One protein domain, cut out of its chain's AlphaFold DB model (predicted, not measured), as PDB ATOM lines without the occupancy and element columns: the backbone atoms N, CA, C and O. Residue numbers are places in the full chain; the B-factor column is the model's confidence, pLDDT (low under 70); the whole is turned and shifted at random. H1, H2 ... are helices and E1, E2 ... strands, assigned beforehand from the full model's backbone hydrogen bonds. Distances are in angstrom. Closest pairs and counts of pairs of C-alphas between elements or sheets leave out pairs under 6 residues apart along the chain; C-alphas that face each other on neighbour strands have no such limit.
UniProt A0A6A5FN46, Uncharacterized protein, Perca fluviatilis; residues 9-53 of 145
ATOM      1  N   THR A   9       0.409   5.081 -39.514       96.00
ATOM      2  CA  THR A   9       0.111   5.224 -38.087       96.00
ATOM      3  C   THR A   9      -0.495   3.929 -37.586       96.00
ATOM      4  O   THR A   9      -1.413   3.391 -38.206       96.00
ATOM      5  N   LEU A  10       0.017   3.427 -36.468       95.06
ATOM      6  CA  LEU A  10      -0.568   2.289 -35.777       95.06
ATOM      7  C   LEU A  10      -1.560   2.797 -34.727       95.06
ATOM      8  O   LEU A  10      -1.232   3.719 -33.980       95.06
ATOM      9  N   ASN A  11      -2.753   2.209 -34.654       96.50
ATOM     10  CA  ASN A  11      -3.697   2.560 -33.597       96.50
ATOM     11  C   ASN A  11      -3.240   1.948 -32.264       96.50
ATOM     12  O   ASN A  11      -3.218   0.726 -32.108       96.50
ATOM     13  N   HIS A  12      -2.890   2.802 -31.306       95.31
ATOM     14  CA  HIS A  12      -2.420   2.367 -29.997       95.31
ATOM     15  C   HIS A  12      -3.531   1.718 -29.158       95.31
ATOM     16  O   HIS A  12      -3.288   0.703 -28.510       95.31
ATOM     17  N   GLU A  13      -4.759   2.243 -29.220       96.69
ATOM     18  CA  GLU A  13      -5.904   1.724 -28.455       96.69
ATOM     19  C   GLU A  13      -6.339   0.326 -28.920       96.69
ATOM     20  O   GLU A  13      -6.763  -0.512 -28.125       96.69
ATOM     21  N   ASP A  14      -6.206   0.045 -30.214       96.56
ATOM     22  CA  ASP A  14      -6.444  -1.298 -30.743       96.56
ATOM     23  C   ASP A  14      -5.318  -2.251 -30.338       96.56
ATOM     24  O   ASP A  14      -5.587  -3.393 -29.951       96.56
ATOM     25  N   LEU A  15      -4.067  -1.776 -30.358       93.19
ATOM     26  CA  LEU A  15      -2.911  -2.606 -30.037       93.19
ATOM     27  C   LEU A  15      -2.969  -3.126 -28.596       93.19
ATOM     28  O   LEU A  15      -2.743  -4.317 -28.379       93.19
ATOM     29  N   ILE A  16      -3.344  -2.280 -27.628       94.06
ATOM     30  CA  ILE A  16      -3.507  -2.695 -26.221       94.06
ATOM     31  C   ILE A  16      -4.606  -3.758 -26.037       94.06
ATOM     32  O   ILE A  16      -4.585  -4.511 -25.066       94.06
ATOM     33  N   ARG A  17      -5.552  -3.856 -26.980       95.88
ATOM     34  CA  ARG A  17      -6.621  -4.869 -27.006       95.88
ATOM     35  C   ARG A  17      -6.240  -6.114 -27.818       95.88
ATOM     36  O   ARG A  17      -7.054  -7.027 -27.944       95.88
ATOM     37  N   GLY A  18      -5.026  -6.160 -28.369       91.94
ATOM     38  CA  GLY A  18      -4.534  -7.255 -29.207       91.94
ATOM     39  C   GLY A  18      -4.960  -7.174 -30.676       91.94
ATOM     40  O   GLY A  18      -4.858  -8.169 -31.392       91.94
ATOM     41  N   ILE A  19      -5.439  -6.016 -31.141       93.81
ATOM     42  CA  ILE A  19      -5.835  -5.781 -32.534       93.81
ATOM     43  C   ILE A  19      -4.766  -4.920 -33.215       93.81
ATOM     44  O   ILE A  19      -4.439  -3.828 -32.762       93.81
ATOM     45  N   VAL A  20      -4.214  -5.390 -34.334       94.00
ATOM     46  CA  VAL A  20      -3.211  -4.633 -35.097       94.00
ATOM     47  C   VAL A  20      -3.898  -3.842 -36.206       94.00
ATOM     48  O   VAL A  20      -4.151  -4.370 -37.287       94.00
ATOM     49  N   THR A  21      -4.166  -2.563 -35.948       95.56
ATOM     50  CA  THR A  21      -4.731  -1.640 -36.942       95.56
ATOM     51  C   THR A  21      -3.644  -0.703 -37.467       95.56
ATOM     52  O   THR A  21      -3.151   0.161 -36.739       95.56
ATOM     53  N   LEU A  22      -3.281  -0.857 -38.744       95.44
ATOM     54  CA  LEU A  22      -2.354   0.022 -39.461       95.44
ATOM     55  C   LEU A  22      -3.133   0.924 -40.422       95.44
ATOM     56  O   LEU A  22      -3.814   0.440 -41.324       95.44
ATOM     57  N   LYS A  23      -2.988   2.237 -40.266       96.06
ATOM     58  CA  LYS A  23      -3.491   3.233 -41.215       96.06
ATOM     59  C   LYS A  23      -2.364   3.669 -42.142       96.06
ATOM     60  O   LYS A  23      -1.274   3.973 -41.667       96.06
ATOM     61  N   ILE A  24      -2.652   3.756 -43.440       96.12
ATOM     62  CA  ILE A  24      -1.765   4.326 -44.462       96.12
ATOM     63  C   ILE A  24      -2.478   5.541 -45.073       96.12
ATOM     64  O   ILE A  24      -3.609   5.426 -45.542       96.12
ATOM     65  N   SER A  25      -1.850   6.712 -45.036       95.75
ATOM     66  CA  SER A  25      -2.321   7.956 -45.642       95.75
ATOM     67  C   SER A  25      -1.617   8.229 -46.976       95.75
ATOM     68  O   SER A  25      -0.552   7.682 -47.276       95.75
ATOM     69  N   SER A  26      -2.238   9.079 -47.801       94.50
ATOM     70  CA  SER A  26      -1.717   9.477 -49.118       94.50
ATOM     71  C   SER A  26      -1.365   8.274 -50.001       94.50
ATOM     72  O   SER A  26      -0.237   8.152 -50.470       94.50
ATOM     73  N   VAL A  27      -2.309   7.340 -50.151       94.69
ATOM     74  CA  VAL A  27      -2.113   6.058 -50.846       94.69
ATOM     75  C   VAL A  27      -1.823   6.263 -52.340       94.69
ATOM     76  O   VAL A  27      -2.445   7.085 -53.009       94.69
ATOM     77  N   THR A  28      -0.893   5.472 -52.863       93.81
ATOM     78  CA  THR A  28      -0.424   5.420 -54.252       93.81
ATOM     79  C   THR A  28      -0.488   3.982 -54.769       93.81
ATOM     80  O   THR A  28      -0.521   3.031 -53.988       93.81
ATOM     81  N   LEU A  29      -0.450   3.785 -56.091       94.81
ATOM     82  CA  LEU A  29      -0.462   2.438 -56.687       94.81
ATOM     83  C   LEU A  29       0.699   1.557 -56.189       94.81
ATOM     84  O   LEU A  29       0.543   0.343 -56.052       94.81
ATOM     85  N   SER A  30       1.839   2.175 -55.865       93.62
ATOM     86  CA  SER A  30       3.043   1.511 -55.351       93.62
ATOM     87  C   SER A  30       2.918   0.993 -53.917       93.62
ATOM     88  O   SER A  30       3.826   0.301 -53.457       93.62
ATOM     89  N   ASP A  31       1.826   1.311 -53.215       95.25
ATOM     90  CA  ASP A  31       1.529   0.730 -51.903       95.25
ATOM     91  C   ASP A  31       0.867  -0.652 -52.017       95.25
ATOM     92  O   ASP A  31       0.659  -1.309 -51.000       95.25
ATOM     93  N   SER A  32       0.542  -1.117 -53.227       96.12
ATOM     94  CA  SER A  32       0.077  -2.490 -53.443       96.12
ATOM     95  C   SER A  32       1.173  -3.500 -53.102       96.12
ATOM     96  O   SER A  32       2.343  -3.298 -53.429       96.12
ATOM     97  N   GLY A  33       0.790  -4.623 -52.502       96.25
ATOM     98  CA  GLY A  33       1.697  -5.726 -52.205       96.25
ATOM     99  C   GLY A  33       1.449  -6.381 -50.846       96.25
ATOM    100  O   GLY A  33       0.449  -6.092 -50.184       96.25
ATOM    101  N   PRO A  34       2.348  -7.290 -50.436       96.25
ATOM    102  CA  PRO A  34       2.255  -7.982 -49.160       96.25
ATOM    103  C   PRO A  34       2.720  -7.099 -47.996       96.25
ATOM    104  O   PRO A  34       3.825  -6.555 -47.998       96.25
ATOM    105  N   TYR A  35       1.900  -7.044 -46.953       94.69
ATOM    106  CA  TYR A  35       2.176  -6.411 -45.670       94.69
ATOM    107  C   TYR A  35       2.274  -7.494 -44.609       94.69
ATOM    108  O   TYR A  35       1.343  -8.274 -44.414       94.69
ATOM    109  N   LYS A  36       3.412  -7.555 -43.921       94.06
ATOM    110  CA  LYS A  36       3.676  -8.561 -42.896       94.06
ATOM    111  C   LYS A  36       3.487  -7.954 -41.511       94.06
ATOM    112  O   LYS A  36       4.172  -6.998 -41.160       94.06
ATOM    113  N   VAL A  37       2.602  -8.543 -40.720       93.75
ATOM    114  CA  VAL A  37       2.460  -8.254 -39.294       93.75
ATOM    115  C   VAL A  37       3.368  -9.204 -38.526       93.75
ATOM    116  O   VAL A  37       3.244 -10.429 -38.632       93.75
ATOM    117  N   TYR A  38       4.291  -8.626 -37.764       91.25
ATOM    118  CA  TYR A  38       5.201  -9.353 -36.893       91.25
ATOM    119  C   TYR A  38       4.915  -8.985 -35.439       91.25
ATOM    120  O   TYR A  38       5.025  -7.823 -35.057       91.25
ATOM    121  N   VAL A  39       4.547  -9.990 -34.649       90.44
ATOM    122  CA  VAL A  39       4.417  -9.891 -33.196       90.44
ATOM    123  C   VAL A  39       5.475 -10.834 -32.625       90.44
ATOM    124  O   VAL A  39       5.380 -12.026 -32.922       90.44
ATOM    125  N   PRO A  40       6.478 -10.345 -31.873       88.00
ATOM    126  CA  PRO A  40       7.629 -11.149 -31.445       88.00
ATOM    127  C   PRO A  40       7.258 -12.479 -30.781       88.00
ATOM    128  O   PRO A  40       7.839 -13.515 -31.098       88.00
ATOM    129  N   ASP A  41       6.221 -12.467 -29.943       89.00
ATOM    130  CA  ASP A  41       5.777 -13.641 -29.183       89.00
ATOM    131  C   ASP A  41       4.931 -14.626 -30.009       89.00
ATOM    132  O   ASP A  41       4.596 -15.723 -29.552       89.00
ATOM    133  N   LEU A  42       4.565 -14.259 -31.243       88.88
ATOM    134  CA  LEU A  42       3.837 -15.126 -32.163       88.88
ATOM    135  C   LEU A  42       4.811 -15.782 -33.143       88.88
ATOM    136  O   LEU A  42       5.460 -15.137 -33.960       88.88
ATOM    137  N   THR A  43       4.854 -17.115 -33.116       86.62
ATOM    138  CA  THR A  43       5.750 -17.918 -33.967       86.62
ATOM    139  C   THR A  43       5.466 -17.763 -35.465       86.62
ATOM    140  O   THR A  43       6.360 -17.952 -36.286       86.62
ATOM    141  N   ALA A  44       4.225 -17.446 -35.836       89.00
ATOM    142  CA  ALA A  44       3.811 -17.312 -37.226       89.00
ATOM    143  C   ALA A  44       3.470 -15.849 -37.543       89.00
ATOM    144  O   ALA A  44       2.631 -15.265 -36.852       89.00
ATOM    145  N   PRO A  45       4.069 -15.256 -38.591       91.56
ATOM    146  CA  PRO A  45       3.664 -13.940 -39.056       91.56
ATOM    147  C   PRO A  45       2.310 -14.007 -39.766       91.56
ATOM    148  O   PRO A  45       1.978 -15.014 -40.395       91.56
ATOM    149  N   SER A  46       1.568 -12.903 -39.734       92.81
ATOM    150  CA  SER A  46       0.389 -12.721 -40.586       92.81
ATOM    151  C   SER A  46       0.772 -11.888 -41.806       92.81
ATOM    152  O   SER A  46       1.510 -10.913 -41.675       92.81
ATOM    153  N   VAL A  47       0.312 -12.274 -42.996       95.75
ATOM    154  CA  VAL A  47       0.575 -11.543 -44.245       95.75
ATOM    155  C   VAL A  47      -0.753 -11.123 -44.860       95.75
ATOM    156  O   VAL A  47      -1.634 -11.951 -45.069       95.75
ATOM    157  N   ILE A  48      -0.880  -9.833 -45.157       95.38
ATOM    158  CA  ILE A  48      -2.061  -9.202 -45.746       95.38
ATOM    159  C   ILE A  48      -1.650  -8.639 -47.103       95.38
ATOM    160  O   ILE A  48      -0.733  -7.830 -47.179       95.38
ATOM    161  N   ASN A  49      -2.320  -9.047 -48.179       96.81
ATOM    162  CA  ASN A  49      -2.076  -8.483 -49.506       96.81
ATOM    163  C   ASN A  49      -2.999  -7.287 -49.739       96.81
ATOM    164  O   ASN A  49      -4.220  -7.437 -49.742       96.81
ATOM    165  N   ILE A  50      -2.413  -6.111 -49.947       95.81
ATOM    166  CA  ILE A  50      -3.140  -4.884 -50.278       95.81
ATOM    167  C   ILE A  50      -3.096  -4.686 -51.794       95.81
ATOM    168  O   ILE A  50      -2.034  -4.777 -52.407       95.81
ATOM    169  N   SER A  51      -4.249  -4.401 -52.397       96.25
ATOM    170  CA  SER A  51      -4.368  -4.020 -53.807       96.25
ATOM    171  C   SER A  51      -4.891  -2.593 -53.898       96.25
ATOM    172  O   SER A  51      -5.955  -2.286 -53.355       96.25
ATOM    173  N   VAL A  52      -4.139  -1.721 -54.565       95.31
ATOM    174  CA  VAL A  52      -4.526  -0.334 -54.823       95.31
ATOM    175  C   VAL A  52      -4.844  -0.200 -56.303       95.31
ATOM    176  O   VAL A  52      -3.996  -0.431 -57.162       95.31
ATOM    177  N   VAL A  53      -6.070   0.218 -56.603       94.25
ATOM    178  CA  VAL A  53      -6.536   0.460 -57.970       94.25
ATOM    179  C   VAL A  53      -6.844   1.937 -58.166       94.25
ATOM    180  O   VAL A  53      -7.298   2.617 -57.243       94.25
TER     181      VAL A  53
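What this domain is: This is residues 9 to 53 of the 145 residues of an uncharacterized protein of Perca fluviatilis (UniProt A0A6A5FN46). The printed part is a flat, open U of two arms: the strand hairpin of E2 and E3 makes the longer arm, and residues 9 to 24, with the short helix H1 and strand E1, make the other. Residues 25 to 32 join the arms at one end, H1 lies toward the open end, and residues 9 to 10 pair with E1. The 45 printed residues have one named helix and three named strands, in the order H1, E1, E2, E3; E2 and E3 form an antiparallel sheet. The class is mixed, helices and strands, with under half of the residues in named elements. The whole is loose, with a radius of gyration of the C-alphas of 12.1 A and spans of 33 by 23 by 11 A.

How they stand to each other: Residues 9 to 10 pair antiparallel with residues 22 to 23 of E1, residues 22 to 24, which pairs with no named strand. H1, residues 12 to 16, is apart from E1; its O i to N i+4 pair is within hydrogen-bond range. E2, residues 33 to 37, and E3, residues 46 to 50, form a hairpin, antiparallel at 151 degrees. C-alphas 34 and 49 face each other at 4.4 A; N 35 and O 48 are within hydrogen-bond range at 2.8 A, as are N 50 and O 33 at 2.9 A. E1 is apart from E2 and E3, and so is H1.

Where its parts are: H1 begins at C-alpha 12, (-2.420, 2.367, -29.997). E1 begins at C-alpha 22, (-2.354, 0.022, -39.461). E2 is 13.2 A long and E3 13.0 A, ending at C-alpha 50, (-3.140, -4.884, -50.278).

The domain as a whole: The C-alphas of Asp 41 and Val 53, the two farthest apart, are 34.3 A apart. The printed part has no cut. The link from H1 to E1 is tight, and those from E1 to E2 and E2 to E3 are short. The mean pLDDT of the printed part is 94.1, and no printed residue is under 70.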